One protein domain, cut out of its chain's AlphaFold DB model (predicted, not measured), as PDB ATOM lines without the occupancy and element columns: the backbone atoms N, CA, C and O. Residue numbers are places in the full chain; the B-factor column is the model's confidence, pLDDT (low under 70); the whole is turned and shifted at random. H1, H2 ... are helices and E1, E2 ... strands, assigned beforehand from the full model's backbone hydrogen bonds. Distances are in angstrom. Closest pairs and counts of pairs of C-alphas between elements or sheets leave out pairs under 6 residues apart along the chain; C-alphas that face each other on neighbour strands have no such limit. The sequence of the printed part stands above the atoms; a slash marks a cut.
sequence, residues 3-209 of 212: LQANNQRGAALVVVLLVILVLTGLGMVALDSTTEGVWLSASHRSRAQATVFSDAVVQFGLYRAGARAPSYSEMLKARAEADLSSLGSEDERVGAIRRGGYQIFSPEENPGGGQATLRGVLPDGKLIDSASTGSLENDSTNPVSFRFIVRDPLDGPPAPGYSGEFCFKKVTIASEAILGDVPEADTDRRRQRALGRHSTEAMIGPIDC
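What this domain is: This is residues 3 to 209 of the 212 residues of an uncharacterized protein of Bradymonadales bacterium TMQ4 (UniProt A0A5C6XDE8). A very long helix, H1, sticks out with its residues 3 to 38 as a free arm, and packs with its residues 43 to 66 along one face of a twisted sheet of four strands. At the end of H1 the chain turns a corner into H2, about perpendicular to it at 81 degrees and on that same face, where the sheet curls round H2, and H3 folds back from H2 as a helical hairpin. The 207 printed residues hold four named helices and four named strands, in the order H1 H2 H3 E1 H4 E2 E3 E4, and the class is mixed, helices and strands. The sheet runs E1, E2, E3, E4 and is antiparallel throughout. The whole is extended, a rod of 112 by 46 by 36 A with a radius of gyration of the C-alphas of 28.5 A, and the arm of H1 makes its length.

Where its parts are: H1, residues 3 to 67, begins at C-alpha 3 (19.239, 99.728, 44.424) and is 96.1 A long. H2, residues 69 to 85, is 24.3 A long, and H3, residues 90 to 99, is 14.2 A long. E1 is residues 101 to 106, 16.9 A, and H4 is residues 136 to 139, 5.1 A. E2, residues 144 to 155, measures 34.3 A and begins at C-alpha 144 (2.610, 29.700, 44.748). E3, residues 166 to 179, measures 41.4 A. E4, residues 194 to 208, measures 41.7 A, bends by 53 degrees at residue 205 and ends at C-alpha 208 (2.731, -7.232, 56.851).

How they stand to each other: H1 is on the sheet at a height of 5.2 A, over E2, E3 and E4, and runs along the strands, at 20 degrees to E3 on the local plane. Its closest C-alphas to E4 are those of Thr 51 and Gly 196, 4.3 A. H1 and H2 are close but not clearly touching, about perpendicular at 81 degrees, with Ala 65 and Tyr 72 closest, their C-alphas 6.5 A apart. H1 and H2, on one face of the sheet, make with it two layers, helices over a sheet. H2 touches H3 with residues 80 to 84 alone, at a shallow tilt of 16 degrees, opposite ways; the closest C-alphas, of Leu 84 and Arg 93, are 5.8 A apart. H3 only grazes the sheet with residues 96 to 99. H4 is only just on the sheet, with 5 pairs of C-alphas within 10 A, and only grazes it with residues 136 to 138. E1 and E2 are antiparallel, with N 103 and O 150 within hydrogen-bond range at 2.8 A. E2, E3 and E4 form a meander, each strand the antiparallel neighbour of the one before; E2 and E3, and E3 and E4, are hairpins, with N 149 and O 174 at 2.7 A and N 171 and O 202 at 2.8 A. Every O i to N i+4 pair is within hydrogen-bond range in H1, H2 and H3; H4 is too short for such a pair.

The domain as a whole: The C-alphas farthest apart, of Leu 3 and Glu 165, are 112.4 A apart. Without the stretches that stand free, residues 3 to 38 and 183 to 189, the body spans 54 by 40 by 31 A. The printed part has no cut. The links E1 to H4, of 29 residues, and E3 to E4, of 14 residues, are long. The mean pLDDT of the printed part is 73.0, and 74 residues are under 70, among them residues 119 to 144, 153 to 167 and 180 to 194.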
ATOM      1  N   LEU A   3      18.479 100.910  44.876       52.25
ATOM      2  CA  LEU A   3      19.239  99.728  44.424       52.25
ATOM      3  C   LEU A   3      19.451  98.665  45.522       52.25
ATOM      4  O   LEU A   3      19.462  97.476  45.225       52.25
ATOM      5  N   GLN A   4      19.544  99.059  46.799       54.22
ATOM      6  CA  GLN A   4      19.746  98.113  47.910       54.22
ATOM      7  C   GLN A   4      18.515  97.230  48.183       54.22
ATOM      8  O   GLN A   4      18.672  96.054  48.501       54.22
ATOM      9  N   ALA A   5      17.299  97.752  47.992       56.00
ATOM     10  CA  ALA A   5      16.065  96.995  48.221       56.00
ATOM     11  C   ALA A   5      15.843  95.876  47.181       56.00
ATOM     12  O   ALA A   5      15.297  94.826  47.514       56.00
ATOM     13  N   ASN A   6      16.299  96.064  45.937       55.97
ATOM     14  CA  ASN A   6      16.187  95.039  44.893       55.97
ATOM     15  C   ASN A   6      17.217  93.911  45.068       55.97
ATOM     16  O   ASN A   6      16.869  92.747  44.881       55.97
ATOM     17  N   ASN A   7      18.439  94.223  45.521       58.81
ATOM     18  CA  ASN A   7      19.444  93.196  45.831       58.81
ATOM     19  C   ASN A   7      19.039  92.321  47.027       58.81
ATOM     20  O   ASN A   7      19.285  91.117  47.013       58.81
ATOM     21  N   GLN A   8      18.360  92.888  48.032       64.62
ATOM     22  CA  GLN A   8      17.835  92.114  49.165       64.62
ATOM     23  C   GLN A   8      16.710  91.151  48.752       64.62
ATOM     24  O   GLN A   8      16.655  90.027  49.243       64.62
ATOM     25  N   ARG A   9      15.848  91.552  47.806       67.81
ATOM     26  CA  ARG A   9      14.788  90.683  47.262       67.81
ATOM     27  C   ARG A   9      15.348  89.537  46.415       67.81
ATOM     28  O   ARG A   9      14.856  88.419  46.524       67.81
ATOM     29  N   GLY A  10      16.396  89.791  45.626       73.69
ATOM     30  CA  GLY A  10      17.100  88.748  44.868       73.69
ATOM     31  C   GLY A  10      17.815  87.740  45.772       73.69
ATOM     32  O   GLY A  10      17.680  86.535  45.576       73.69
ATOM     33  N   ALA A  11      18.502  88.219  46.814       79.19
ATOM     34  CA  ALA A  11      19.175  87.359  47.788       79.19
ATOM     35  C   ALA A  11      18.191  86.470  48.571       79.19
ATOM     36  O   ALA A  11      18.457  85.285  48.761       79.19
ATOM     37  N   ALA A  12      17.030  87.004  48.967       81.44
ATOM     38  CA  ALA A  12      15.993  86.227  49.648       81.44
ATOM     39  C   ALA A  12      15.449  85.079  48.774       81.44
ATOM     40  O   ALA A  12      15.244  83.973  49.270       81.44
ATOM     41  N   LEU A  13      15.276  85.312  47.469       82.69
ATOM     42  CA  LEU A  13      14.823  84.292  46.518       82.69
ATOM     43  C   LEU A  13      15.836  83.148  46.372       82.69
ATOM     44  O   LEU A  13      15.446  81.983  46.369       82.69
ATOM     45  N   VAL A  14      17.132  83.471  46.316       86.44
ATOM     46  CA  VAL A  14      18.207  82.467  46.246       86.44
ATOM     47  C   VAL A  14      18.253  81.619  47.515       86.44
ATOM     48  O   VAL A  14      18.365  80.401  47.421       86.44
ATOM     49  N   VAL A  15      18.110  82.236  48.693       87.75
ATOM     50  CA  VAL A  15      18.093  81.510  49.975       87.75
ATOM     51  C   VAL A  15      16.897  80.563  50.057       87.75
ATOM     52  O   VAL A  15      17.071  79.404  50.423       87.75
ATOM     53  N   VAL A  16      15.698  81.011  49.672       90.31
ATOM     54  CA  VAL A  16      14.500  80.153  49.659       90.31
ATOM     55  C   VAL A  16      14.675  78.979  48.697       90.31
ATOM     56  O   VAL A  16      14.351  77.847  49.050       90.31
ATOM     57  N   LEU A  17      15.234  79.217  47.509       88.88
ATOM     58  CA  LEU A  17      15.468  78.163  46.523       88.88
ATOM     59  C   LEU A  17      16.494  77.137  47.032       88.88
ATOM     60  O   LEU A  17      16.274  75.938  46.888       88.88
ATOM     61  N   LEU A  18      17.555  77.588  47.710       91.44
ATOM     62  CA  LEU A  18      18.536  76.719  48.372       91.44
ATOM     63  C   LEU A  18      17.904  75.868  49.480       91.44
ATOM     64  O   LEU A  18      18.171  74.671  49.563       91.44
ATOM     65  N   VAL A  19      17.036  76.462  50.304       92.62
ATOM     66  CA  VAL A  19      16.321  75.751  51.375       92.62
ATOM     67  C   VAL A  19      15.385  74.690  50.799       92.62
ATOM     68  O   VAL A  19      15.383  73.562  51.289       92.62
ATOM     69  N   ILE A  20      14.644  75.006  49.732       91.56
ATOM     70  CA  ILE A  20      13.796  74.028  49.036       91.56
ATOM     71  C   ILE A  20      14.651  72.884  48.482       91.56
ATOM     72  O   ILE A  20      14.282  71.728  48.654       91.56
ATOM     73  N   LEU A  21      15.813  73.181  47.891       91.38
ATOM     74  CA  LEU A  21      16.705  72.170  47.316       91.38
ATOM     75  C   LEU A  21      17.246  71.212  48.395       91.38
ATOM     76  O   LEU A  21      17.201  69.992  48.227       91.38
ATOM     77  N   VAL A  22      17.665  71.750  49.546       91.94
ATOM     78  CA  VAL A  22      18.095  70.946  50.703       91.94
ATOM     79  C   VAL A  22      16.941  70.102  51.253       91.94
ATOM     80  O   VAL A  22      17.126  68.912  51.503       91.94
ATOM     81  N   LEU A  23      15.740  70.672  51.384       89.50
ATOM     82  CA  LEU A  23      14.543  69.945  51.825       89.50
ATOM     83  C   LEU A  23      14.167  68.817  50.858       89.50
ATOM     84  O   LEU A  23      13.843  67.720  51.307       89.50
ATOM     85  N   THR A  24      14.255  69.043  49.544       90.44
ATOM     86  CA  THR A  24      14.013  67.989  48.550       90.44
ATOM     87  C   THR A  24      15.074  66.895  48.599       90.44
ATOM     88  O   THR A  24      14.722  65.723  48.517       90.44
ATOM     89  N   GLY A  25      16.350  67.246  48.810       86.75
ATOM     90  CA  GLY A  25      17.427  66.268  48.972       86.75
ATOM     91  C   GLY A  25      17.231  65.391  50.210       86.75
ATOM     92  O   GLY A  25      17.308  64.169  50.119       86.75
ATOM     93  N   LEU A  26      16.885  66.000  51.348       88.62
ATOM     94  CA  LEU A  26      16.550  65.272  52.578       88.62
ATOM     95  C   LEU A  26      15.298  64.401  52.408       88.62
ATOM     96  O   LEU A  26      15.279  63.262  52.874       88.62
ATOM     97  N   GLY A  27      14.279  64.899  51.700       86.56
ATOM     98  CA  GLY A  27      13.081  64.129  51.366       86.56
ATOM     99  C   GLY A  27      13.396  62.899  50.513       86.56
ATOM    100  O   GLY A  27      12.873  61.822  50.779       86.56
ATOM    101  N   MET A  28      14.296  63.026  49.537       88.00
ATOM    102  CA  MET A  28      14.689  61.916  48.666       88.00
ATOM    103  C   MET A  28      15.440  60.817  49.432       88.00
ATOM    104  O   MET A  28      15.145  59.640  49.245       88.00
ATOM    105  N   VAL A  29      16.334  61.190  50.354       83.44
ATOM    106  CA  VAL A  29      17.048  60.235  51.226       83.44
ATOM    107  C   VAL A  29      16.092  59.528  52.194       83.44
ATOM    108  O   VAL A  29      16.223  58.330  52.438       83.44
ATOM    109  N   ALA A  30      15.101  60.244  52.731       79.06
ATOM    110  CA  ALA A  30      14.080  59.647  53.592       79.06
ATOM    111  C   ALA A  30      13.165  58.671  52.832       79.06
ATOM    112  O   ALA A  30      12.740  57.656  53.387       79.06
ATOM    113  N   LEU A  31      12.867  58.953  51.561       79.06
ATOM    114  CA  LEU A  31      12.116  58.031  50.711       79.06
ATOM    115  C   LEU A  31      12.916  56.757  50.437       79.06
ATOM    116  O   LEU A  31      12.355  55.675  50.572       79.06
ATOM    117  N   ASP A  32      14.207  56.870  50.127       75.81
ATOM    118  CA  ASP A  32      15.061  55.710  49.851       75.81
ATOM    119  C   ASP A  32      15.118  54.755  51.057       75.81
ATOM    120  O   ASP A  32      14.778  53.575  50.940       75.81
ATOM    121  N   SER A  33      15.361  55.287  52.260       72.56
ATOM    122  CA  SER A  33      15.371  54.482  53.494       72.56
ATOM    123  C   SER A  33      14.009  53.857  53.825       72.56
ATOM    124  O   SER A  33      13.933  52.715  54.284       72.56
ATOM    125  N   THR A  34      12.912  54.567  53.545       74.62
ATOM    126  CA  THR A  34      11.558  54.023  53.723       74.62
ATOM    127  C   THR A  34      11.295  52.893  52.732       74.62
ATOM    128  O   THR A  34      10.711  51.875  53.109       74.62
ATOM    129  N   THR A  35      11.746  53.027  51.480       72.62
ATOM    130  CA  THR A  35      11.587  51.957  50.493       72.62
ATOM    131  C   THR A  35      12.330  50.700  50.925       72.62
ATOM    132  O   THR A  35      11.721  49.633  50.925       72.62
ATOM    133  N   GLU A  36      13.579  50.804  51.392       71.62
ATOM    134  CA  GLU A  36      14.334  49.657  51.918       71.62
ATOM    135  C   GLU A  36      13.615  48.968  53.089       71.62
ATOM    136  O   GLU A  36      13.495  47.740  53.110       71.62
ATOM    137  N   GLY A  37      13.059  49.739  54.032       66.56
ATOM    138  CA  GLY A  37      12.294  49.191  55.159       66.56
ATOM    139  C   GLY A  37      11.025  48.443  54.731       66.56
ATOM    140  O   GLY A  37      10.700  47.380  55.277       66.56
ATOM    141  N   VAL A  38      10.327  48.955  53.713       73.81
ATOM    142  CA  VAL A  38       9.160  48.287  53.117       73.81
ATOM    143  C   VAL A  38       9.575  46.987  52.422       73.81
ATOM    144  O   VAL A  38       8.913  45.964  52.607       73.81
ATOM    145  N   TRP A  39      10.694  46.982  51.690       71.12
ATOM    146  CA  TRP A  39      11.220  45.782  51.028       71.12
ATOM    147  C   TRP A  39      11.609  44.690  52.022       71.12
ATOM    148  O   TRP A  39      11.220  43.533  51.847       71.12
ATOM    149  N   LEU A  40      12.321  45.050  53.091       72.75
ATOM    150  CA  LEU A  40      12.679  44.114  54.155       72.75
ATOM    151  C   LEU A  40      11.427  43.497  54.781       72.75
ATOM    152  O   LEU A  40      11.317  42.273  54.866       72.75
ATOM    153  N   SER A  41      10.440  44.322  55.129       75.62
ATOM    154  CA  SER A  41       9.181  43.859  55.726       75.62
ATOM    155  C   SER A  41       8.406  42.916  54.798       75.62
ATOM    156  O   SER A  41       7.914  41.871  55.231       75.62
ATOM    157  N   ALA A  42       8.344  43.235  53.505       68.50
ATOM    158  CA  ALA A  42       7.700  42.388  52.506       68.50
ATOM    159  C   ALA A  42       8.433  41.042  52.315       68.50
ATOM    160  O   ALA A  42       7.797  39.988  52.218       68.50
ATOM    161  N   SER A  43       9.770  41.041  52.372       70.94
ATOM    162  CA  SER A  43      10.568  39.806  52.338       70.94
ATOM    163  C   SER A  43      10.319  38.911  53.564       70.94
ATOM    164  O   SER A  43      10.202  37.691  53.441       70.94
ATOM    165  N   HIS A  44      10.152  39.506  54.750       77.00
ATOM    166  CA  HIS A  44       9.832  38.764  55.967       77.00
ATOM    167  C   HIS A  44       8.438  38.140  55.904       77.00
ATOM    168  O   HIS A  44       8.277  36.971  56.260       77.00
ATOM    169  N   ARG A  45       7.445  38.883  55.400       77.75
ATOM    170  CA  ARG A  45       6.082  38.367  55.216       77.75
ATOM    171  C   ARG A  45       6.049  37.198  54.233       77.75
ATOM    172  O   ARG A  45       5.488  36.158  54.567       77.75
ATOM    173  N   SER A  46       6.679  37.331  53.066       74.38
ATOM    174  CA  SER A  46       6.710  36.256  52.062       74.38
ATOM    175  C   SER A  46       7.440  35.012  52.574       74.38
ATOM    176  O   SER A  46       6.983  33.892  52.348       74.38
ATOM    177  N   ARG A  47       8.521  35.179  53.346       75.44
ATOM    178  CA  ARG A  47       9.203  34.061  54.015       75.44
ATOM    179  C   ARG A  47       8.324  33.368  55.054       75.44
ATOM    180  O   ARG A  47       8.307  32.136  55.103       75.44
ATOM    181  N   ALA A  48       7.605  34.130  55.875       78.88
ATOM    182  CA  ALA A  48       6.675  33.571  56.852       78.88
ATOM    183  C   ALA A  48       5.554  32.786  56.154       78.88
ATOM    184  O   ALA A  48       5.310  31.634  56.505       78.88
ATOM    185  N   GLN A  49       4.957  33.357  55.104       78.94
ATOM    186  CA  GLN A  49       3.940  32.690  54.287       78.94
ATOM    187  C   GLN A  49       4.473  31.402  53.648       78.94
ATOM    188  O   GLN A  49       3.843  30.359  53.785       78.94
ATOM    189  N   ALA A  50       5.663  31.426  53.037       76.38
ATOM    190  CA  ALA A  50       6.272  30.229  52.453       76.38
ATOM    191  C   ALA A  50       6.534  29.133  53.503       76.38
ATOM    192  O   ALA A  50       6.397  27.948  53.212       76.38
ATOM    193  N   THR A  51       6.883  29.521  54.732       82.06
ATOM    194  CA  THR A  51       7.107  28.577  55.838       82.06
ATOM    195  C   THR A  51       5.801  27.925  56.286       82.06
ATOM    196  O   THR A  51       5.737  26.702  56.364       82.06
ATOM    197  N   VAL A  52       4.752  28.721  56.522       81.62
ATOM    198  CA  VAL A  52       3.416  28.214  56.890       81.62
ATOM    199  C   VAL A  52       2.848  27.325  55.783       81.62
ATOM    200  O   VAL A  52       2.305  26.259  56.057       81.62
ATOM    201  N   PHE A  53       3.028  27.725  54.525       80.50
ATOM    202  CA  PHE A  53       2.583  26.937  53.384       80.50
ATOM    203  C   PHE A  53       3.330  25.604  53.289       80.50
ATOM    204  O   PHE A  53       2.719  24.556  53.110       80.50
ATOM    205  N   SER A  54       4.655  25.619  53.460       81.44
ATOM    206  CA  SER A  54       5.464  24.397  53.488       81.44
ATOM    207  C   SER A  54       5.009  23.447  54.602       81.44
ATOM    208  O   SER A  54       4.875  22.249  54.347       81.44
ATOM    209  N   ASP A  55       4.706  23.956  55.796       83.44
ATOM    210  CA  ASP A  55       4.176  23.141  56.895       83.44
ATOM    211  C   ASP A  55       2.826  22.497  56.531       83.44
ATOM    212  O   ASP A  55       2.677  21.275  56.613       83.44
ATOM    213  N   ALA A  56       1.882  23.277  55.993       81.31
ATOM    214  CA  ALA A  56       0.591  22.761  55.529       81.31
ATOM    215  C   ALA A  56       0.748  21.659  54.462       81.31
ATOM    216  O   ALA A  56       0.068  20.630  54.512       81.31
ATOM    217  N   VAL A  57       1.686  21.827  53.521       82.25
ATOM    218  CA  VAL A  57       1.989  20.816  52.496       82.25
ATOM    219  C   VAL A  57       2.535  19.530  53.125       82.25
ATOM    220  O   VAL A  57       2.166  18.441  52.679       82.25
ATOM    221  N   VAL A  58       3.391  19.612  54.155       82.56
ATOM    222  CA  VAL A  58       3.861  18.400  54.852       82.56
ATOM    223  C   VAL A  58       2.716  17.711  55.572       82.56
ATOM    224  O   VAL A  58       2.590  16.497  55.446       82.56
ATOM    225  N   GLN A  59       1.858  18.452  56.273       82.88
ATOM    226  CA  GLN A  59       0.708  17.872  56.973       82.88
ATOM    227  C   GLN A  59      -0.248  17.161  56.006       82.88
ATOM    228  O   GLN A  59      -0.668  16.032  56.268       82.88
ATOM    229  N   PHE A  60      -0.523  17.762  54.848       82.44
ATOM    230  CA  PHE A  60      -1.279  17.111  53.778       82.44
ATOM    231  C   PHE A  60      -0.574  15.853  53.252       82.44
ATOM    232  O   PHE A  60      -1.202  14.802  53.096       82.44
ATOM    233  N   GLY A  61       0.737  15.941  53.004       78.75
ATOM    234  CA  GLY A  61       1.557  14.811  52.576       78.75
ATOM    235  C   GLY A  61       1.516  13.653  53.578       78.75
ATOM    236  O   GLY A  61       1.319  12.511  53.171       78.75
ATOM    237  N   LEU A  62       1.621  13.949  54.878       78.06
ATOM    238  CA  LEU A  62       1.512  12.991  55.985       78.06
ATOM    239  C   LEU A  62       0.136  12.338  56.034       78.06
ATOM    240  O   LEU A  62       0.050  11.111  56.060       78.06
ATOM    241  N   TYR A  63      -0.933  13.136  55.995       81.25
ATOM    242  CA  TYR A  63      -2.300  12.622  55.978       81.25
ATOM    243  C   TYR A  63      -2.512  11.651  54.809       81.25
ATOM    244  O   TYR A  63      -3.022  10.546  54.989       81.25
ATOM    245  N   ARG A  64      -2.059  12.029  53.610       77.44
ATOM    246  CA  ARG A  64      -2.225  11.218  52.402       77.44
ATOM    247  C   ARG A  64      -1.358   9.959  52.409       77.44
ATOM    248  O   ARG A  64      -1.847   8.898  52.022       77.44
ATOM    249  N   ALA A  65      -0.103  10.069  52.847       76.25
ATOM    250  CA  ALA A  65       0.796   8.930  52.993       76.25
ATOM    251  C   ALA A  65       0.253   7.927  54.019       76.25
ATOM    252  O   ALA A  65       0.277   6.729  53.759       76.25
ATOM    253  N   GLY A  66      -0.312   8.406  55.134       73.31
ATOM    254  CA  GLY A  66      -0.971   7.564  56.133       73.31
ATOM    255  C   GLY A  66      -2.240   6.893  55.603       73.31
ATOM    256  O   GLY A  66      -2.372   5.675  55.682       73.31
ATOM    257  N   ALA A  67      -3.149   7.657  54.987       78.31
ATOM    258  CA  ALA A  67      -4.420   7.139  54.471       78.31
ATOM    259  C   ALA A  67      -4.255   6.111  53.337       78.31
ATOM    260  O   ALA A  67      -5.152   5.308  53.087       78.31
ATOM    261  N   ARG A  68      -3.125   6.146  52.621       76.06
ATOM    262  CA  ARG A  68      -2.842   5.274  51.471       76.06
ATOM    263  C   ARG A  68      -1.517   4.519  51.601       76.06
ATOM    264  O   ARG A  68      -0.900   4.190  50.583       76.06
ATOM    265  N   ALA A  69      -1.100   4.225  52.830       72.75
ATOM    266  CA  ALA A  69       0.198   3.630  53.147       72.75
ATOM    267  C   ALA A  69       0.604   2.430  52.259       72.75
ATOM    268  O   ALA A  69       1.717   2.470  51.730       72.75
ATOM    269  N   PRO A  70      -0.265   1.429  51.986       73.62
ATOM    270  CA  PRO A  70       0.103   0.298  51.128       73.62
ATOM    271  C   PRO A  70       0.505   0.735  49.714       73.62
ATOM    272  O   PRO A  70       1.595   0.411  49.250       73.62
ATOM    273  N   SER A  71      -0.305   1.580  49.072       78.12
ATOM    274  CA  SER A  71      -0.022   2.068  47.713       78.12
ATOM    275  C   SER A  71       1.240   2.935  47.631       78.12
ATOM    276  O   SER A  71       1.971   2.875  46.646       78.12
ATOM    277  N   TYR A  72       1.531   3.720  48.676       76.00
ATOM    278  CA  TYR A  72       2.777   4.484  48.752       76.00
ATOM    279  C   TYR A  72       3.982   3.557  48.895       76.00
ATOM    280  O   TYR A  72       4.994   3.776  48.236       76.00
ATOM    281  N   SER A  73       3.870   2.506  49.709       74.44
ATOM    282  CA  SER A  73       4.949   1.536  49.889       74.44
ATOM    283  C   SER A  73       5.289   0.796  48.589       74.44
ATOM    284  O   SER A  73       6.465   0.670  48.249       74.44
ATOM    285  N   GLU A  74       4.277   0.395  47.812       78.69
ATOM    286  CA  GLU A  74       4.454  -0.247  46.506       78.69
ATOM    287  C   GLU A  74       5.093   0.703  45.493       78.69
ATOM    288  O   GLU A  74       6.024   0.325  44.788       78.69
ATOM    289  N   MET A  75       4.647   1.961  45.460       78.81
ATOM    290  CA  MET A  75       5.190   2.981  44.563       78.81
ATOM    291  C   MET A  75       6.663   3.280  44.858       78.81
ATOM    292  O   MET A  75       7.482   3.342  43.941       78.81
ATOM    293  N   LEU A  76       7.019   3.429  46.137       79.06
ATOM    294  CA  LEU A  76       8.398   3.670  46.559       79.06
ATOM    295  C   LEU A  76       9.289   2.462  46.265       79.06
ATOM    296  O   LEU A  76      10.420   2.642  45.815       79.06
ATOM    297  N   LYS A  77       8.771   1.240  46.450       78.44
ATOM    298  CA  LYS A  77       9.471   0.005  46.087       78.44
ATOM    299  C   LYS A  77       9.713  -0.083  44.579       78.44
ATOM    300  O   LYS A  77      10.857  -0.250  44.166       78.44
ATOM    301  N   ALA A  78       8.675   0.115  43.767       79.75
ATOM    302  CA  ALA A  78       8.786   0.110  42.311       79.75
ATOM    303  C   ALA A  78       9.799   1.156  41.821       79.75
ATOM    304  O   ALA A  78      10.580   0.900  40.903       79.75
ATOM    305  N   ARG A  79       9.840   2.328  42.468       80.19
ATOM    306  CA  ARG A  79      10.814   3.364  42.129       80.19
ATOM    307  C   ARG A  79      12.237   2.995  42.528       80.19
ATOM    308  O   ARG A  79      13.150   3.212  41.736       80.19
ATOM    309  N   ALA A  80      12.424   2.426  43.717       78.81
ATOM    310  CA  ALA A  80      13.726   1.936  44.156       78.81
ATOM    311  C   ALA A  80      14.271   0.863  43.199       78.81
ATOM    312  O   ALA A  80      15.441   0.910  42.833       78.81
ATOM    313  N   GLU A  81      13.422  -0.065  42.749       81.25
ATOM    314  CA  GLU A  81      13.785  -1.107  41.781       81.25
ATOM    315  C   GLU A  81      14.156  -0.521  40.411       81.25
ATOM    316  O   GLU A  81      15.182  -0.897  39.837       81.25
ATOM    317  N   ALA A  82      13.377   0.445  39.913       81.12
ATOM    318  CA  ALA A  82      13.672   1.142  38.664       81.12
ATOM    319  C   ALA A  82      15.014   1.888  38.733       81.12
ATOM    320  O   ALA A  82      15.863   1.709  37.857       81.12
ATOM    321  N   ASP A  83      15.244   2.658  39.800       79.00
ATOM    322  CA  ASP A  83      16.500   3.380  39.997       79.00
ATOM    323  C   ASP A  83      17.676   2.388  40.116       79.00
ATOM    324  O   ASP A  83      18.698   2.582  39.464       79.00
ATOM    325  N   LEU A  84      17.527   1.271  40.840       81.00
ATOM    326  CA  LEU A  84      18.563   0.235  40.956       81.00
ATOM    327  C   LEU A  84      18.920  -0.428  39.625       81.00
ATOM    328  O   LEU A  84      20.092  -0.721  39.394       81.00
ATOM    329  N   SER A  85      17.927  -0.665  38.764       79.69
ATOM    330  CA  SER A  85      18.136  -1.265  37.442       79.69
ATOM    331  C   SER A  85      18.883  -0.343  36.472       79.69
ATOM    332  O   SER A  85      19.506  -0.820  35.528       79.69
ATOM    333  N   SER A  86      18.850   0.970  36.723       81.81
ATOM    334  CA  SER A  86      19.502   1.983  35.886       81.81
ATOM    335  C   SER A  86      20.980   2.218  36.220       81.81
ATOM    336  O   SER A  86      21.673   2.906  35.472       81.81
ATOM    337  N   LEU A  87      21.473   1.657  37.330       85.31
ATOM    338  CA  LEU A  87      22.820   1.911  37.842       85.31
ATOM    339  C   LEU A  87      23.795   0.817  37.406       85.31
ATOM    340  O   LEU A  87      23.557  -0.374  37.616       85.31
ATOM    341  N   GLY A  88      24.916   1.237  36.816       82.19
ATOM    342  CA  GLY A  88      25.921   0.339  36.243       82.19
ATOM    343  C   GLY A  88      26.998  -0.126  37.224       82.19
ATOM    344  O   GLY A  88      27.640  -1.142  36.966       82.19
ATOM    345  N   SER A  89      27.203   0.583  38.341       88.06
ATOM    346  CA  SER A  89      28.248   0.257  39.323       88.06
ATOM    347  C   SER A  89      27.686  -0.251  40.654       88.06
ATOM    348  O   SER A  89      26.601   0.133  41.096       88.06
ATOM    349  N   GLU A  90      28.437  -1.133  41.316       83.44
ATOM    350  CA  GLU A  90      28.058  -1.704  42.615       83.44
ATOM    351  C   GLU A  90      27.981  -0.629  43.711       83.44
ATOM    352  O   GLU A  90      27.018  -0.602  44.477       83.44
ATOM    353  N   ASP A  91      28.917   0.324  43.720       81.75
ATOM    354  CA  ASP A  91      28.940   1.432  44.682       81.75
ATOM    355  C   ASP A  91      27.709   2.342  44.557       81.75
ATOM    356  O   ASP A  91      27.112   2.746  45.562       81.75
ATOM    357  N   GLU A  92      27.266   2.631  43.330       80.75
ATOM    358  CA  GLU A  92      26.040   3.397  43.099       80.75
ATOM    359  C   GLU A  92      24.802   2.634  43.565       80.75
ATOM    360  O   GLU A  92      23.901   3.240  44.151       80.75
ATOM    361  N   ARG A  93      24.764   1.310  43.355       76.06
ATOM    362  CA  ARG A  93      23.665   0.447  43.809       76.06
ATOM    363  C   ARG A  93      23.606   0.373  45.330       76.06
ATOM    364  O   ARG A  93      22.528   0.549  45.889       76.06
ATOM    365  N   VAL A  94      24.739   0.210  46.016       75.38
ATOM    366  CA  VAL A  94      24.808   0.258  47.489       75.38
ATOM    367  C   VAL A  94      24.358   1.627  48.002       75.38
ATOM    368  O   VAL A  94      23.574   1.714  48.950       75.38
ATOM    369  N   GLY A  95      24.796   2.708  47.352       74.31
ATOM    370  CA  GLY A  95      24.342   4.061  47.659       74.31
ATOM    371  C   GLY A  95      22.837   4.249  47.450       74.31
ATOM    372  O   GLY A  95      22.182   4.883  48.272       74.31
ATOM    373  N   ALA A  96      22.270   3.688  46.380       73.56
ATOM    374  CA  ALA A  96      20.842   3.758  46.084       73.56
ATOM    375  C   ALA A  96      20.002   2.944  47.076       73.56
ATOM    376  O   ALA A  96      19.017   3.469  47.586       73.56
ATOM    377  N   ILE A  97      20.438   1.732  47.438       72.75
ATOM    378  CA  ILE A  97      19.795   0.913  48.479       72.75
ATOM    379  C   ILE A  97      19.755   1.676  49.808       72.75
ATOM    380  O   ILE A  97      18.714   1.724  50.452       72.75
ATOM    381  N   ARG A  98      20.860   2.329  50.198       71.88
ATOM    382  CA  ARG A  98      20.930   3.124  51.440       71.88
ATOM    383  C   ARG A  98      20.076   4.390  51.420       71.88
ATOM    384  O   ARG A  98      19.706   4.882  52.480       71.88
ATOM    385  N   ARG A  99      19.832   4.972  50.242       71.44
ATOM    386  CA  ARG A  99      18.948   6.139  50.088       71.44
ATOM    387  C   ARG A  99      17.471   5.746  50.083       71.44
ATOM    388  O   ARG A  99      16.644   6.597  50.410       71.44
ATOM    389  N   GLY A 100      17.179   4.499  49.721       74.44
ATOM    390  CA  GLY A 100      15.833   3.967  49.609       74.44
ATOM    391  C   GLY A 100      15.031   4.571  48.455       74.44
ATOM    392  O   GLY A 100      15.517   5.407  47.684       74.44
ATOM    393  N   GLY A 101      13.783   4.125  48.327       79.62
ATOM    394  CA  GLY A 101      12.850   4.655  47.338       79.62
ATOM    395  C   GLY A 101      12.388   6.059  47.709       79.62
ATOM    396  O   GLY A 101      12.167   6.369  48.881       79.62
ATOM    397  N   TYR A 102      12.204   6.920  46.712       83.38
ATOM    398  CA  TYR A 102      11.583   8.224  46.913       83.38
ATOM    399  C   TYR A 102      10.590   8.532  45.806       83.38
ATOM    400  O   TYR A 102      10.758   8.100  44.674       83.38
ATOM    401  N   GLN A 103       9.577   9.327  46.126       84.94
ATOM    402  CA  GLN A 103       8.644   9.851  45.147       84.94
ATOM    403  C   GLN A 103       8.417  11.332  45.410       84.94
ATOM    404  O   GLN A 103       8.101  11.745  46.528       84.94
ATOM    405  N   ILE A 104       8.583  12.131  44.361       85.12
ATOM    406  CA  ILE A 104       8.264  13.556  44.374       85.12
ATOM    407  C   ILE A 104       6.851  13.711  43.829       85.12
ATOM    408  O   ILE A 104       6.524  13.134  42.790       85.12
ATOM    409  N   PHE A 105       6.034  14.489  44.524       83.31
ATOM    410  CA  PHE A 105       4.681  14.833  44.130       83.31
ATOM    411  C   PHE A 105       4.581  16.331  43.869       83.31
ATOM    412  O   PHE A 105       4.997  17.137  44.706       83.31
ATOM    413  N   SER A 106       4.005  16.682  42.723       81.56
ATOM    414  CA  SER A 106       3.796  18.060  42.277       81.56
ATOM    415  C   SER A 106       2.338  18.254  41.832       81.56
ATOM    416  O   SER A 106       1.735  17.320  41.293       81.56
ATOM    417  N   PRO A 107       1.729  19.429  42.059       74.69
ATOM    418  CA  PRO A 107       0.424  19.772  41.499       74.69
ATOM    419  C   PRO A 107       0.472  20.030  39.983       74.69
ATOM    420  O   PRO A 107      -0.579  20.067  39.350       74.69
ATOM    421  N   GLU A 108       1.660  20.179  39.389       72.12
ATOM    422  CA  GLU A 108       1.822  20.424  37.953       72.12
ATOM    423  C   GLU A 108       1.285  19.257  37.103       72.12
ATOM    424  O   GLU A 108       1.380  18.080  37.470       72.12
ATOM    425  N   GLU A 109       0.710  19.586  35.940       64.25
ATOM    426  CA  GLU A 109       0.127  18.597  35.022       64.25
ATOM    427  C   GLU A 109       1.207  17.742  34.343       64.25
ATOM    428  O   GLU A 109       1.005  16.547  34.145       64.25
ATOM    429  N   ASN A 110       2.377  18.327  34.066       70.00
ATOM    430  CA  ASN A 110       3.527  17.659  33.453       70.00
ATOM    431  C   ASN A 110       4.821  17.985  34.220       70.00
ATOM    432  O   ASN A 110       5.658  18.733  33.719       70.00
ATOM    433  N   PRO A 111       5.020  17.425  35.426       65.75
ATOM    434  CA  PRO A 111       6.129  17.818  36.298       65.75
ATOM    435  C   PRO A 111       7.508  17.322  35.812       65.75
ATOM    436  O   PRO A 111       8.542  17.709  36.357       65.75
ATOM    437  N   GLY A 112       7.544  16.455  34.790       67.06
ATOM    438  CA  GLY A 112       8.771  15.872  34.240       67.06
ATOM    439  C   GLY A 112       9.546  14.996  35.238       67.06
ATOM    440  O   GLY A 112       9.190  14.866  36.407       67.06
ATOM    441  N   GLY A 113      10.621  14.352  34.773       64.19
ATOM    442  CA  GLY A 113      11.678  13.816  35.647       64.19
ATOM    443  C   GLY A 113      11.252  12.838  36.755       64.19
ATOM    444  O   GLY A 113      11.787  12.914  37.856       64.19
ATOM    445  N   GLY A 114      10.301  11.929  36.502       67.81
ATOM    446  CA  GLY A 114       9.904  10.901  37.480       67.81
ATOM    447  C   GLY A 114       9.042  11.406  38.644       67.81
ATOM    448  O   GLY A 114       8.884  10.701  39.641       67.81
ATOM    449  N   GLN A 115       8.483  12.609  38.530       77.56
ATOM    450  CA  GLN A 115       7.554  13.174  39.505       77.56
ATOM    451  C   GLN A 115       6.118  12.688  39.246       77.56
ATOM    452  O   GLN A 115       5.698  12.524  38.102       77.56
ATOM    453  N   ALA A 116       5.357  12.480  40.317       76.62
ATOM    454  CA  ALA A 116       3.952  12.100  40.268       76.62
ATOM    455  C   ALA A 116       3.072  13.350  40.390       76.62
ATOM    456  O   ALA A 116       3.373  14.259  41.166       76.62
ATOM    457  N   THR A 117       1.970  13.393  39.642       76.31
ATOM    458  CA  THR A 117       1.017  14.507  39.715       76.31
ATOM    459  C   THR A 117      -0.011  14.299  40.831       76.31
ATOM    460  O   THR A 117      -0.425  13.176  41.130       76.31
ATOM    461  N   LEU A 118      -0.450  15.394  41.452       73.06
ATOM    462  CA  LEU A 118      -1.536  15.417  42.440       73.06
ATOM    463  C   LEU A 118      -2.923  15.624  41.804       73.06
ATOM    464  O   LEU A 118      -3.908  15.816  42.528       73.06
ATOM    465  N   ARG A 119      -3.013  15.551  40.470       68.88
ATOM    466  CA  ARG A 119      -4.252  15.693  39.695       68.88
ATOM    467  C   ARG A 119      -5.370  14.786  40.224       68.88
ATOM    468  O   ARG A 119      -5.161  13.601  40.478       68.88
ATOM    469  N   GLY A 120      -6.563  15.357  40.395       64.38
ATOM    470  CA  GLY A 120      -7.754  14.645  40.881       64.38
ATOM    471  C   GLY A 120      -7.799  14.415  42.395       64.38
ATOM    472  O   GLY A 120      -8.762  13.836  42.887       64.38
ATOM    473  N   VAL A 121      -6.782  14.861  43.140       69.94
ATOM    474  CA  VAL A 121      -6.814  14.874  44.613       69.94
ATOM    475  C   VAL A 121      -6.850  16.287  45.170       69.94
ATOM    476  O   VAL A 121      -7.458  16.509  46.210       69.94
ATOM    477  N   LEU A 122      -6.228  17.232  44.471       69.12
ATOM    478  CA  LEU A 122      -6.363  18.651  44.762       69.12
ATOM    479  C   LEU A 122      -7.389  19.261  43.798       69.12
ATOM    480  O   LEU A 122      -7.189  19.134  42.583       69.12
ATOM    481  N   PRO A 123      -8.464  19.901  44.292       62.22
ATOM    482  CA  PRO A 123      -9.324  20.714  43.444       62.22
ATOM    483  C   PRO A 123      -8.489  21.874  42.882       62.22
ATOM    484  O   PRO A 123      -7.810  22.584  43.623       62.22
ATOM    485  N   ASP A 124      -8.447  21.988  41.554       64.31
ATOM    486  CA  ASP A 124      -7.710  23.022  40.810       64.31
ATOM    487  C   ASP A 124      -6.201  23.132  41.120       64.31
ATOM    488  O   ASP A 124      -5.579  24.164  40.876       64.31
ATOM    489  N   GLY A 125      -5.592  22.071  41.667       63.47
ATOM    490  CA  GLY A 125      -4.174  22.065  42.053       63.47
ATOM    491  C   GLY A 125      -3.850  22.857  43.327       63.47
ATOM    492  O   GLY A 125      -2.675  23.000  43.662       63.47
ATOM    493  N   LYS A 126      -4.866  23.341  44.052       68.19
ATOM    494  CA  LYS A 126      -4.714  24.090  45.307       68.19
ATOM    495  C   LYS A 126      -4.758  23.159  46.512       68.19
ATOM    496  O   LYS A 126      -5.514  22.190  46.524       68.19
ATOM    497  N   LEU A 127      -3.951  23.457  47.526       69.62
ATOM    498  CA  LEU A 127      -3.915  22.712  48.783       69.62
ATOM    499  C   LEU A 127      -5.150  23.012  49.643       69.62
ATOM    500  O   LEU A 127      -5.647  22.123  50.331       69.62
ATOM    501  N   ILE A 128      -5.647  24.252  49.585       65.31
ATOM    502  CA  ILE A 128      -6.836  24.709  50.308       65.31
ATOM    503  C   ILE A 128      -7.908  25.133  49.298       65.31
ATOM    504  O   ILE A 128      -7.670  25.976  48.432       65.31
ATOM    505  N   ASP A 129      -9.097  24.536  49.404       55.06
ATOM    506  CA  ASP A 129     -10.217  24.784  48.493       55.06
ATOM    507  C   ASP A 129     -10.692  26.252  48.548       55.06
ATOM    508  O   ASP A 129     -10.855  26.857  49.616       55.06
ATOM    509  N   SER A 130     -10.949  26.799  47.359       50.12
ATOM    510  CA  SER A 130     -11.450  28.147  47.075       50.12
ATOM    511  C   SER A 130     -12.820  28.465  47.688       50.12
ATOM    512  O   SER A 130     -13.177  29.638  47.798       50.12
ATOM    513  N   ALA A 131     -13.573  27.444  48.116       54.56
ATOM    514  CA  ALA A 131     -14.837  27.616  48.832       54.56
ATOM    515  C   ALA A 131     -14.650  28.149  50.266       54.56
ATOM    516  O   ALA A 131     -15.585  28.697  50.851       54.56
ATOM    517  N   SER A 132     -13.444  28.030  50.831       53.62
ATOM    518  CA  SER A 132     -13.079  28.725  52.060       53.62
ATOM    519  C   SER A 132     -12.515  30.102  51.705       53.62
ATOM    520  O   SER A 132     -11.549  30.229  50.956       53.62
ATOM    521  N   THR A 133     -13.099  31.164  52.251       48.31
ATOM    522  CA  THR A 133     -12.695  32.574  52.075       48.31
ATOM    523  C   THR A 133     -11.281  32.911  52.598       48.31
ATOM    524  O   THR A 133     -10.983  34.075  52.840       48.31
ATOM    525  N   GLY A 134     -10.398  31.923  52.785       52.47
ATOM    526  CA  GLY A 134      -9.070  32.061  53.389       52.47
ATOM    527  C   GLY A 134      -8.035  31.043  52.899       52.47
ATOM    528  O   GLY A 134      -7.194  30.612  53.683       52.47
ATOM    529  N   SER A 135      -8.092  30.627  51.629       57.28
ATOM    530  CA  SER A 135      -7.007  29.841  51.023       57.28
ATOM    531  C   SER A 135      -5.707  30.665  51.016       57.28
ATOM    532  O   SER A 135      -5.693  31.818  50.581       57.28
ATOM    533  N   LEU A 136      -4.614  30.072  51.509       59.78
ATOM    534  CA  LEU A 136      -3.281  30.697  51.556       59.78
ATOM    535  C   LEU A 136      -2.802  31.113  50.156       59.78
ATOM    536  O   LEU A 136      -2.074  32.091  50.016       59.78
ATOM    537  N   GLU A 137      -3.246  30.387  49.130       61.06
ATOM    538  CA  GLU A 137      -2.991  30.654  47.716       61.06
ATOM    539  C   GLU A 137      -3.761  31.875  47.188       61.06
ATOM    540  O   GLU A 137      -3.308  32.514  46.243       61.06
ATOM    541  N   ASN A 138      -4.911  32.212  47.787       60.00
ATOM    542  CA  ASN A 138      -5.671  33.426  47.468       60.00
ATOM    543  C   ASN A 138      -5.180  34.655  48.263       60.00
ATOM    544  O   ASN A 138      -5.382  35.780  47.809       60.00
ATOM    545  N   ASP A 139      -4.550  34.467  49.431       56.75
ATOM    546  CA  ASP A 139      -3.976  35.559  50.247       56.75
ATOM    547  C   ASP A 139      -2.594  36.026  49.739       56.75
ATOM    548  O   ASP A 139      -2.091  37.088  50.119       56.75
ATOM    549  N   SER A 140      -1.961  35.261  48.844       57.41
ATOM    550  CA  SER A 140      -0.747  35.688  48.150       57.41
ATOM    551  C   SER A 140      -1.072  36.299  46.788       57.41
ATOM    552  O   SER A 140      -1.585  35.628  45.899       57.41
ATOM    553  N   THR A 141      -0.670  37.551  46.567       60.34
ATOM    554  CA  THR A 141      -0.692  38.192  45.236       60.34
ATOM    555  C   THR A 141       0.297  37.573  44.243       60.34
ATOM    556  O   THR A 141       0.260  37.896  43.061       60.34
ATOM    557  N   ASN A 142       1.194  36.709  44.722       62.09
ATOM    558  CA  ASN A 142       2.238  36.066  43.936       62.09
ATOM    559  C   ASN A 142       1.883  34.597  43.669       62.09
ATOM    560  O   ASN A 142       1.276  33.967  44.536       62.09
ATOM    561  N   PRO A 143       2.314  34.020  42.534       66.75
ATOM    562  CA  PRO A 143       2.129  32.600  42.280       66.75
ATOM    563  C   PRO A 143       2.816  31.755  43.364       66.75
ATOM    564  O   PRO A 143       3.922  32.065  43.823       66.75
ATOM    565  N   VAL A 144       2.136  30.680  43.765       68.62
ATOM    566  CA  VAL A 144       2.610  29.700  44.748       68.62
ATOM    567  C   VAL A 144       2.810  28.373  44.037       68.62
ATOM    568  O   VAL A 144       1.893  27.866  43.395       68.62
ATOM    569  N   SER A 145       4.002  27.798  44.164       77.00
ATOM    570  CA  SER A 145       4.292  26.438  43.710       77.00
ATOM    571  C   SER A 145       4.801  25.620  44.885       77.00
ATOM    572  O   SER A 145       5.551  26.118  45.728       77.00
ATOM    573  N   PHE A 146       4.394  24.359  44.957       79.88
ATOM    574  CA  PHE A 146       4.874  23.458  45.986       79.88
ATOM    575  C   PHE A 146       5.100  22.060  45.458       79.88
ATOM    576  O   PHE A 146       4.508  21.623  44.476       79.88
ATOM    577  N   ARG A 147       5.940  21.333  46.177       81.94
ATOM    578  CA  ARG A 147       6.142  19.905  45.990       81.94
ATOM    579  C   ARG A 147       6.360  19.256  47.337       81.94
ATOM    580  O   ARG A 147       6.872  19.889  48.262       81.94
ATOM    581  N   PHE A 148       6.025  17.982  47.441       83.69
ATOM    582  CA  PHE A 148       6.462  17.179  48.572       83.69
ATOM    583  C   PHE A 148       7.134  15.904  48.099       83.69
ATOM    584  O   PHE A 148       6.860  15.378  47.027       83.69
ATOM    585  N   ILE A 149       8.069  15.438  48.903       84.06
ATOM    586  CA  ILE A 149       8.939  14.315  48.637       84.06
ATOM    587  C   ILE A 149       8.687  13.329  49.756       84.06
ATOM    588  O   ILE A 149       8.934  13.631  50.922       84.06
ATOM    589  N   VAL A 150       8.208  12.152  49.390       83.25
ATOM    590  CA  VAL A 150       8.118  11.017  50.299       83.25
ATOM    591  C   VAL A 150       9.356  10.169  50.065       83.25
ATOM    592  O   VAL A 150       9.648   9.812  48.926       83.25
ATOM    593  N   ARG A 151      10.109   9.883  51.122       82.62
ATOM    594  CA  ARG A 151      11.272   8.994  51.094       82.62
ATOM    595  C   ARG A 151      11.060   7.857  52.072       82.62
ATOM    596  O   ARG A 151      10.630   8.101  53.194       82.62
ATOM    597  N   ASP A 152      11.432   6.658  51.662       75.50
ATOM    598  CA  ASP A 152      11.522   5.482  52.524       75.50
ATOM    599  C   ASP A 152      12.998   5.094  52.663       75.50
ATOM    600  O   ASP A 152      13.473   4.236  51.919       75.50
ATOM    601  N   PRO A 153      13.772   5.801  53.510       55.97
ATOM    602  CA  PRO A 153      15.209   5.606  53.563       55.97
ATOM    603  C   PRO A 153      15.639   4.257  54.136       55.97
ATOM    604  O   PRO A 153      16.736   3.856  53.779       55.97
ATOM    605  N   LEU A 154      14.862   3.587  55.004       57.69
ATOM    606  CA  LEU A 154      15.212   2.299  55.639       57.69
ATOM    607  C   LEU A 154      14.037   1.733  56.465       57.69
ATOM    608  O   LEU A 154      13.209   2.488  56.987       57.69
ATOM    609  N   ASP A 155      14.045   0.411  56.680       58.59
ATOM    610  CA  ASP A 155      13.210  -0.236  57.698       58.59
ATOM    611  C   ASP A 155      13.472   0.410  59.072       58.59
ATOM    612  O   ASP A 155      14.615   0.610  59.495       58.59
ATOM    613  N   GLY A 156      12.394   0.790  59.753       54.69
ATOM    614  CA  GLY A 156      12.440   1.338  61.101       54.69
ATOM    615  C   GLY A 156      12.637   0.233  62.144       54.69
ATOM    616  O   GLY A 156      12.380  -0.941  61.868       54.69
ATOM    617  N   PRO A 157      13.084   0.576  63.366       57.25
ATOM    618  CA  PRO A 157      13.114  -0.393  64.455       57.25
ATOM    619  C   PRO A 157      11.693  -0.926  64.722       57.25
ATOM    620  O   PRO A 157      10.727  -0.166  64.589       57.25
ATOM    621  N   PRO A 158      11.538  -2.206  65.115       59.94
ATOM    622  CA  PRO A 158      10.230  -2.752  65.455       59.94
ATOM    623  C   PRO A 158       9.602  -1.937  66.591       59.94
ATOM    624  O   PRO A 158      10.271  -1.615  67.577       59.94
ATOM    625  N   ALA A 159       8.324  -1.579  66.451       65.88
ATOM    626  CA  ALA A 159       7.628  -0.841  67.495       65.88
ATOM    627  C   ALA A 159       7.461  -1.721  68.752       65.88
ATOM    628  O   ALA A 159       7.190  -2.921  68.629       65.88
ATOM    629  N   PRO A 160       7.583  -1.155  69.969       64.25
ATOM    630  CA  PRO A 160       7.388  -1.911  71.202       64.25
ATOM    631  C   PRO A 160       6.009  -2.586  71.228       64.25
ATOM    632  O   PRO A 160       4.993  -1.925  71.025       64.25
ATOM    633  N   GLY A 161       5.975  -3.894  71.492       68.38
ATOM    634  CA  GLY A 161       4.732  -4.671  71.596       68.38
ATOM    635  C   GLY A 161       4.278  -5.389  70.318       68.38
ATOM    636  O   GLY A 161       3.270  -6.087  70.373       68.38
ATOM    637  N   TYR A 162       5.008  -5.275  69.204       65.12
ATOM    638  CA  TYR A 162       4.716  -6.012  67.967       65.12
ATOM    639  C   TYR A 162       5.658  -7.214  67.765       65.12
ATOM    640  O   TYR A 162       6.837  -7.155  68.116       65.12
ATOM    641  N   SER A 163       5.123  -8.318  67.220       65.69
ATOM    642  CA  SER A 163       5.892  -9.512  66.831       65.69
ATOM    643  C   SER A 163       6.801  -9.219  65.627       65.69
ATOM    644  O   SER A 163       6.598  -8.245  64.904       65.69
ATOM    645  N   GLY A 164       7.794 -10.081  65.373       64.12
ATOM    646  CA  GLY A 164       8.706  -9.960  64.221       64.12
ATOM    647  C   GLY A 164       8.061 -10.176  62.842       64.12
ATOM    648  O   GLY A 164       8.773 -10.164  61.844       64.12
ATOM    649  N   GLU A 165       6.746 -10.393  62.790       68.31
ATOM    650  CA  GLU A 165       5.954 -10.543  61.562       68.31
ATOM    651  C   GLU A 165       5.533  -9.187  60.973       68.31
ATOM    652  O   GLU A 165       5.195  -9.099  59.794       68.31
ATOM    653  N   PHE A 166       5.572  -8.119  61.780       68.94
ATOM    654  CA  PHE A 166       5.175  -6.780  61.358       68.94
ATOM    655  C   PHE A 166       6.381  -5.874  61.142       68.94
ATOM    656  O   PHE A 166       7.261  -5.743  61.996       68.94
ATOM    657  N   CYS A 167       6.375  -5.191  60.002       67.62
ATOM    658  CA  CYS A 167       7.393  -4.235  59.612       67.62
ATOM    659  C   CYS A 167       6.899  -2.826  59.911       67.62
ATOM    660  O   CYS A 167       5.745  -2.468  59.653       67.62
ATOM    661  N   PHE A 168       7.817  -2.012  60.419       72.31
ATOM    662  CA  PHE A 168       7.636  -0.579  60.561       72.31
ATOM    663  C   PHE A 168       8.617   0.087  59.620       72.31
ATOM    664  O   PHE A 168       9.805  -0.217  59.642       72.31
ATOM    665  N   LYS A 169       8.124   0.989  58.782       71.06
ATOM    666  CA  LYS A 169       8.965   1.738  57.853       71.06
ATOM    667  C   LYS A 169       9.078   3.170  58.309       71.06
ATOM    668  O   LYS A 169       8.064   3.807  58.599       71.06
ATOM    669  N   LYS A 170      10.304   3.686  58.381       76.50
ATOM    670  CA  LYS A 170      10.505   5.103  58.656       76.50
ATOM    671  C   LYS A 170      10.364   5.856  57.345       76.50
ATOM    672  O   LYS A 170      11.213   5.740  56.474       76.50
ATOM    673  N   VAL A 171       9.314   6.653  57.234       76.62
ATOM    674  CA  VAL A 171       9.058   7.490  56.070       76.62
ATOM    675  C   VAL A 171       9.378   8.934  56.415       76.62
ATOM    676  O   VAL A 171       8.862   9.495  57.381       76.62
ATOM    677  N   THR A 172      10.230   9.551  55.608       82.62
ATOM    678  CA  THR A 172      10.516  10.982  55.685       82.62
ATOM    679  C   THR A 172       9.674  11.692  54.640       82.62
ATOM    680  O   THR A 172       9.805  11.429  53.445       82.62
ATOM    681  N   ILE A 173       8.831  12.619  55.079       83.38
ATOM    682  CA  ILE A 173       8.077  13.505  54.196       83.38
ATOM    683  C   ILE A 173       8.698  14.884  54.293       83.38
ATOM    684  O   ILE A 173       8.693  15.502  55.353       83.38
ATOM    685  N   ALA A 174       9.242  15.365  53.184       86.44
ATOM    686  CA  ALA A 174       9.731  16.729  53.059       86.44
ATOM    687  C   ALA A 174       8.819  17.514  52.123       86.44
ATOM    688  O   ALA A 174       8.410  16.986  51.097       86.44
ATOM    689  N   SER A 175       8.526  18.771  52.421       85.44
ATOM    690  CA  SER A 175       7.897  19.682  51.472       85.44
ATOM    691  C   SER A 175       8.816  20.838  51.133       85.44
ATOM    692  O   SER A 175       9.719  21.211  51.887       85.44
ATOM    693  N   GLU A 176       8.545  21.419  49.979       84.25
ATOM    694  CA  GLU A 176       9.116  22.670  49.539       84.25
ATOM    695  C   GLU A 176       7.998  23.537  48.977       84.25
ATOM    696  O   GLU A 176       7.216  23.080  48.142       84.25
ATOM    697  N   ALA A 177       7.938  24.780  49.439       79.81
ATOM    698  CA  ALA A 177       7.006  25.789  48.969       79.81
ATOM    699  C   ALA A 177       7.784  27.005  48.471       79.81
ATOM    700  O   ALA A 177       8.632  27.546  49.185       79.81
ATOM    701  N   ILE A 178       7.490  27.433  47.249       76.75
ATOM    702  CA  ILE A 178       8.053  28.621  46.619       76.75
ATOM    703  C   ILE A 178       6.928  29.642  46.465       76.75
ATOM    704  O   ILE A 178       5.900  29.350  45.857       76.75
ATOM    705  N   LEU A 179       7.152  30.840  46.999       75.00
ATOM    706  CA  LEU A 179       6.291  32.006  46.812       75.00
ATOM    707  C   LEU A 179       7.043  33.031  45.956       75.00
ATOM    708  O   LEU A 179       8.197  33.337  46.278       75.00
ATOM    709  N   GLY A 180       6.409  33.590  44.924       69.69
ATOM    710  CA  GLY A 180       7.022  34.619  44.070       69.69
ATOM    711  C   GLY A 180       7.250  34.179  42.625       69.69
ATOM    712  O   GLY A 180       6.955  33.043  42.266       69.69
ATOM    713  N   ASP A 181       7.790  35.083  41.806       60.84
ATOM    714  CA  ASP A 181       8.023  34.853  40.375       60.84
ATOM    715  C   ASP A 181       8.868  33.591  40.120       60.84
ATOM    716  O   ASP A 181      10.052  33.503  40.471       60.84
ATOM    717  N   VAL A 182       8.221  32.603  39.502       54.53
ATOM    718  CA  VAL A 182       8.785  31.327  39.041       54.53
ATOM    719  C   VAL A 182       9.590  31.614  37.757       54.53
ATOM    720  O   VAL A 182       9.217  32.514  37.003       54.53
ATOM    721  N   PRO A 183      10.762  30.990  37.534       49.19
ATOM    722  CA  PRO A 183      11.813  31.603  36.732       49.19
ATOM    723  C   PRO A 183      11.544  31.468  35.234       49.19
ATOM    724  O   PRO A 183      11.996  30.517  34.611       49.19
ATOM    725  N   GLU A 184      10.916  32.477  34.641       44.34
ATOM    726  CA  GLU A 184      11.071  32.768  33.219       44.34
ATOM    727  C   GLU A 184      11.553  34.222  33.038       44.34
ATOM    728  O   GLU A 184      10.860  35.204  33.301       44.34
ATOM    729  N   ALA A 185      12.840  34.306  32.685       42.28
ATOM    730  CA  ALA A 185      13.439  35.247  31.739       42.28
ATOM    731  C   ALA A 185      13.474  36.770  31.991       42.28
ATOM    732  O   ALA A 185      13.660  37.485  31.014       42.28
ATOM    733  N   ASP A 186      13.428  37.301  33.221       47.34
ATOM    734  CA  ASP A 186      13.695  38.745  33.389       47.34
ATOM    735  C   ASP A 186      14.503  39.112  34.640       47.34
ATOM    736  O   ASP A 186      14.141  38.811  35.779       47.34
ATOM    737  N   THR A 187      15.633  39.783  34.403       47.84
ATOM    738  CA  THR A 187      16.661  40.203  35.370       47.84
ATOM    739  C   THR A 187      16.247  41.431  36.188       47.84
ATOM    740  O   THR A 187      17.057  42.335  36.407       47.84
ATOM    741  N   ASP A 188      14.993  41.508  36.629       52.06
ATOM    742  CA  ASP A 188      14.545  42.624  37.459       52.06
ATOM    743  C   ASP A 188      14.917  42.378  38.931       52.06
ATOM    744  O   ASP A 188      14.506  41.398  39.557       52.06
ATOM    745  N   ARG A 189      15.715  43.285  39.509       50.41
ATOM    746  CA  ARG A 189      16.243  43.202  40.888       50.41
ATOM    747  C   ARG A 189      15.156  43.319  41.969       50.41
ATOM    748  O   ARG A 189      15.477  43.292  43.153       50.41
ATOM    749  N   ARG A 190      13.886  43.462  41.576       53.81
ATOM    750  CA  ARG A 190      12.725  43.688  42.454       53.81
ATOM    751  C   ARG A 190      11.822  42.464  42.641       53.81
ATOM    752  O   ARG A 190      10.766  42.586  43.259       53.81
ATOM    753  N   ARG A 191      12.216  41.283  42.153       58.47
ATOM    754  CA  ARG A 191      11.440  40.048  42.346       58.47
ATOM    755  C   ARG A 191      11.638  39.497  43.759       58.47
ATOM    756  O   ARG A 191      12.746  39.130  44.149       58.47
ATOM    757  N   GLN A 192      10.558  39.432  44.537       62.06
ATOM    758  CA  GLN A 192      10.564  38.794  45.853       62.06
ATOM    759  C   GLN A 192      10.303  37.301  45.685       62.06
ATOM    760  O   GLN A 192       9.244  36.905  45.205       62.06
ATOM    761  N   ARG A 193      11.265  36.476  46.104       69.31
ATOM    762  CA  ARG A 193      11.120  35.021  46.155       69.31
ATOM    763  C   ARG A 193      11.353  34.536  47.574       69.31
ATOM    764  O   ARG A 193      12.375  34.850  48.183       69.31
ATOM    765  N   ALA A 194      10.434  33.723  48.069       69.88
ATOM    766  CA  ALA A 194      10.561  33.050  49.347       69.88
ATOM    767  C   ALA A 194      10.543  31.535  49.152       69.88
ATOM    768  O   ALA A 194       9.829  31.013  48.297       69.88
ATOM    769  N   LEU A 195      11.346  30.844  49.960       77.75
ATOM    770  CA  LEU A 195      11.421  29.392  49.986       77.75
ATOM    771  C   LEU A 195      11.187  28.887  51.406       77.75
ATOM    772  O   LEU A 195      11.951  29.218  52.314       77.75
ATOM    773  N   GLY A 196      10.150  28.074  51.573       77.94
ATOM    774  CA  GLY A 196       9.900  27.285  52.772       77.94
ATOM    775  C   GLY A 196      10.266  25.829  52.516       77.94
ATOM    776  O   GLY A 196       9.953  25.292  51.454       77.94
ATOM    777  N   ARG A 197      10.949  25.200  53.474       83.31
ATOM    778  CA  ARG A 197      11.195  23.755  53.482       83.31
ATOM    779  C   ARG A 197      10.871  23.210  54.858       83.31
ATOM    780  O   ARG A 197      11.356  23.744  55.854       83.31
ATOM    781  N   HIS A 198      10.104  22.134  54.895       85.31
ATOM    782  CA  HIS A 198       9.762  21.430  56.119       85.31
ATOM    783  C   HIS A 198       9.982  19.938  55.905       85.31
ATOM    784  O   HIS A 198       9.816  19.439  54.795       85.31
ATOM    785  N   SER A 199      10.389  19.220  56.946       85.38
ATOM    786  CA  SER A 199      10.556  17.772  56.885       85.38
ATOM    787  C   SER A 199      10.095  17.138  58.180       85.38
ATOM    788  O   SER A 199      10.536  17.542  59.254       85.38
ATOM    789  N   THR A 200       9.274  16.107  58.063       83.69
ATOM    790  CA  THR A 200       8.804  15.306  59.186       83.69
ATOM    791  C   THR A 200       9.137  13.848  58.923       83.69
ATOM    792  O   THR A 200       9.047  13.366  57.794       83.69
ATOM    793  N   GLU A 201       9.534  13.138  59.970       82.06
ATOM    794  CA  GLU A 201       9.711  11.691  59.934       82.06
ATOM    795  C   GLU A 201       8.533  11.039  60.655       82.06
ATOM    796  O   GLU A 201       8.164  11.449  61.754       82.06
ATOM    797  N   ALA A 202       7.941  10.029  60.031       73.38
ATOM    798  CA  ALA A 202       6.872   9.229  60.604       73.38
ATOM    799  C   ALA A 202       7.221   7.747  60.470       73.38
ATOM    800  O   ALA A 202       7.841   7.332  59.493       73.38
ATOM    801  N   MET A 203       6.809   6.934  61.441       75.94
ATOM    802  CA  MET A 203       6.839   5.483  61.283       75.94
ATOM    803  C   MET A 203       5.487   5.016  60.758       75.94
ATOM    804  O   MET A 203       4.458   5.279  61.377       75.94
ATOM    805  N   ILE A 204       5.493   4.342  59.612       72.06
ATOM    806  CA  ILE A 204       4.310   3.728  59.015       72.06
ATOM    807  C   ILE A 204       4.325   2.240  59.362       72.06
ATOM    808  O   ILE A 204       5.283   1.531  59.053       72.06
ATOM    809  N   GLY A 205       3.261   1.779  60.013       68.62
ATOM    810  CA  GLY A 205       3.044   0.384  60.379       68.62
ATOM    811  C   GLY A 205       1.807   0.211  61.266       68.62
ATOM    812  O   GLY A 205       1.186   1.212  61.634       68.62
ATOM    813  N   PRO A 206       1.441  -1.031  61.620       71.25
ATOM    814  CA  PRO A 206       2.081  -2.281  61.202       71.25
ATOM    815  C   PRO A 206       1.807  -2.601  59.720       71.25
ATOM    816  O   PRO A 206       0.667  -2.530  59.268       71.25
ATOM    817  N   ILE A 207       2.853  -2.940  58.961       69.69
ATOM    818  CA  ILE A 207       2.737  -3.485  57.599       69.69
ATOM    819  C   ILE A 207       3.106  -4.966  57.675       69.69
ATOM    820  O   ILE A 207       4.082  -5.315  58.340       69.69
ATOM    821  N   ASP A 208       2.344  -5.831  57.014       68.00
ATOM    822  CA  ASP A 208       2.731  -7.232  56.851       68.00
ATOM    823  C   ASP A 208       4.024  -7.288  56.023       68.00
ATOM    824  O   ASP A 208       4.061  -6.827  54.878       68.00
ATOM    825  N   CYS A 209       5.106  -7.795  56.616       62.62
ATOM    826  CA  CYS A 209       6.386  -7.935  55.922       62.62
ATOM    827  C   CYS A 209       6.329  -8.975  54.788       62.62
ATOM    828  O   CYS A 209       7.288  -9.088  54.019       62.62
TER     829      CYS A 209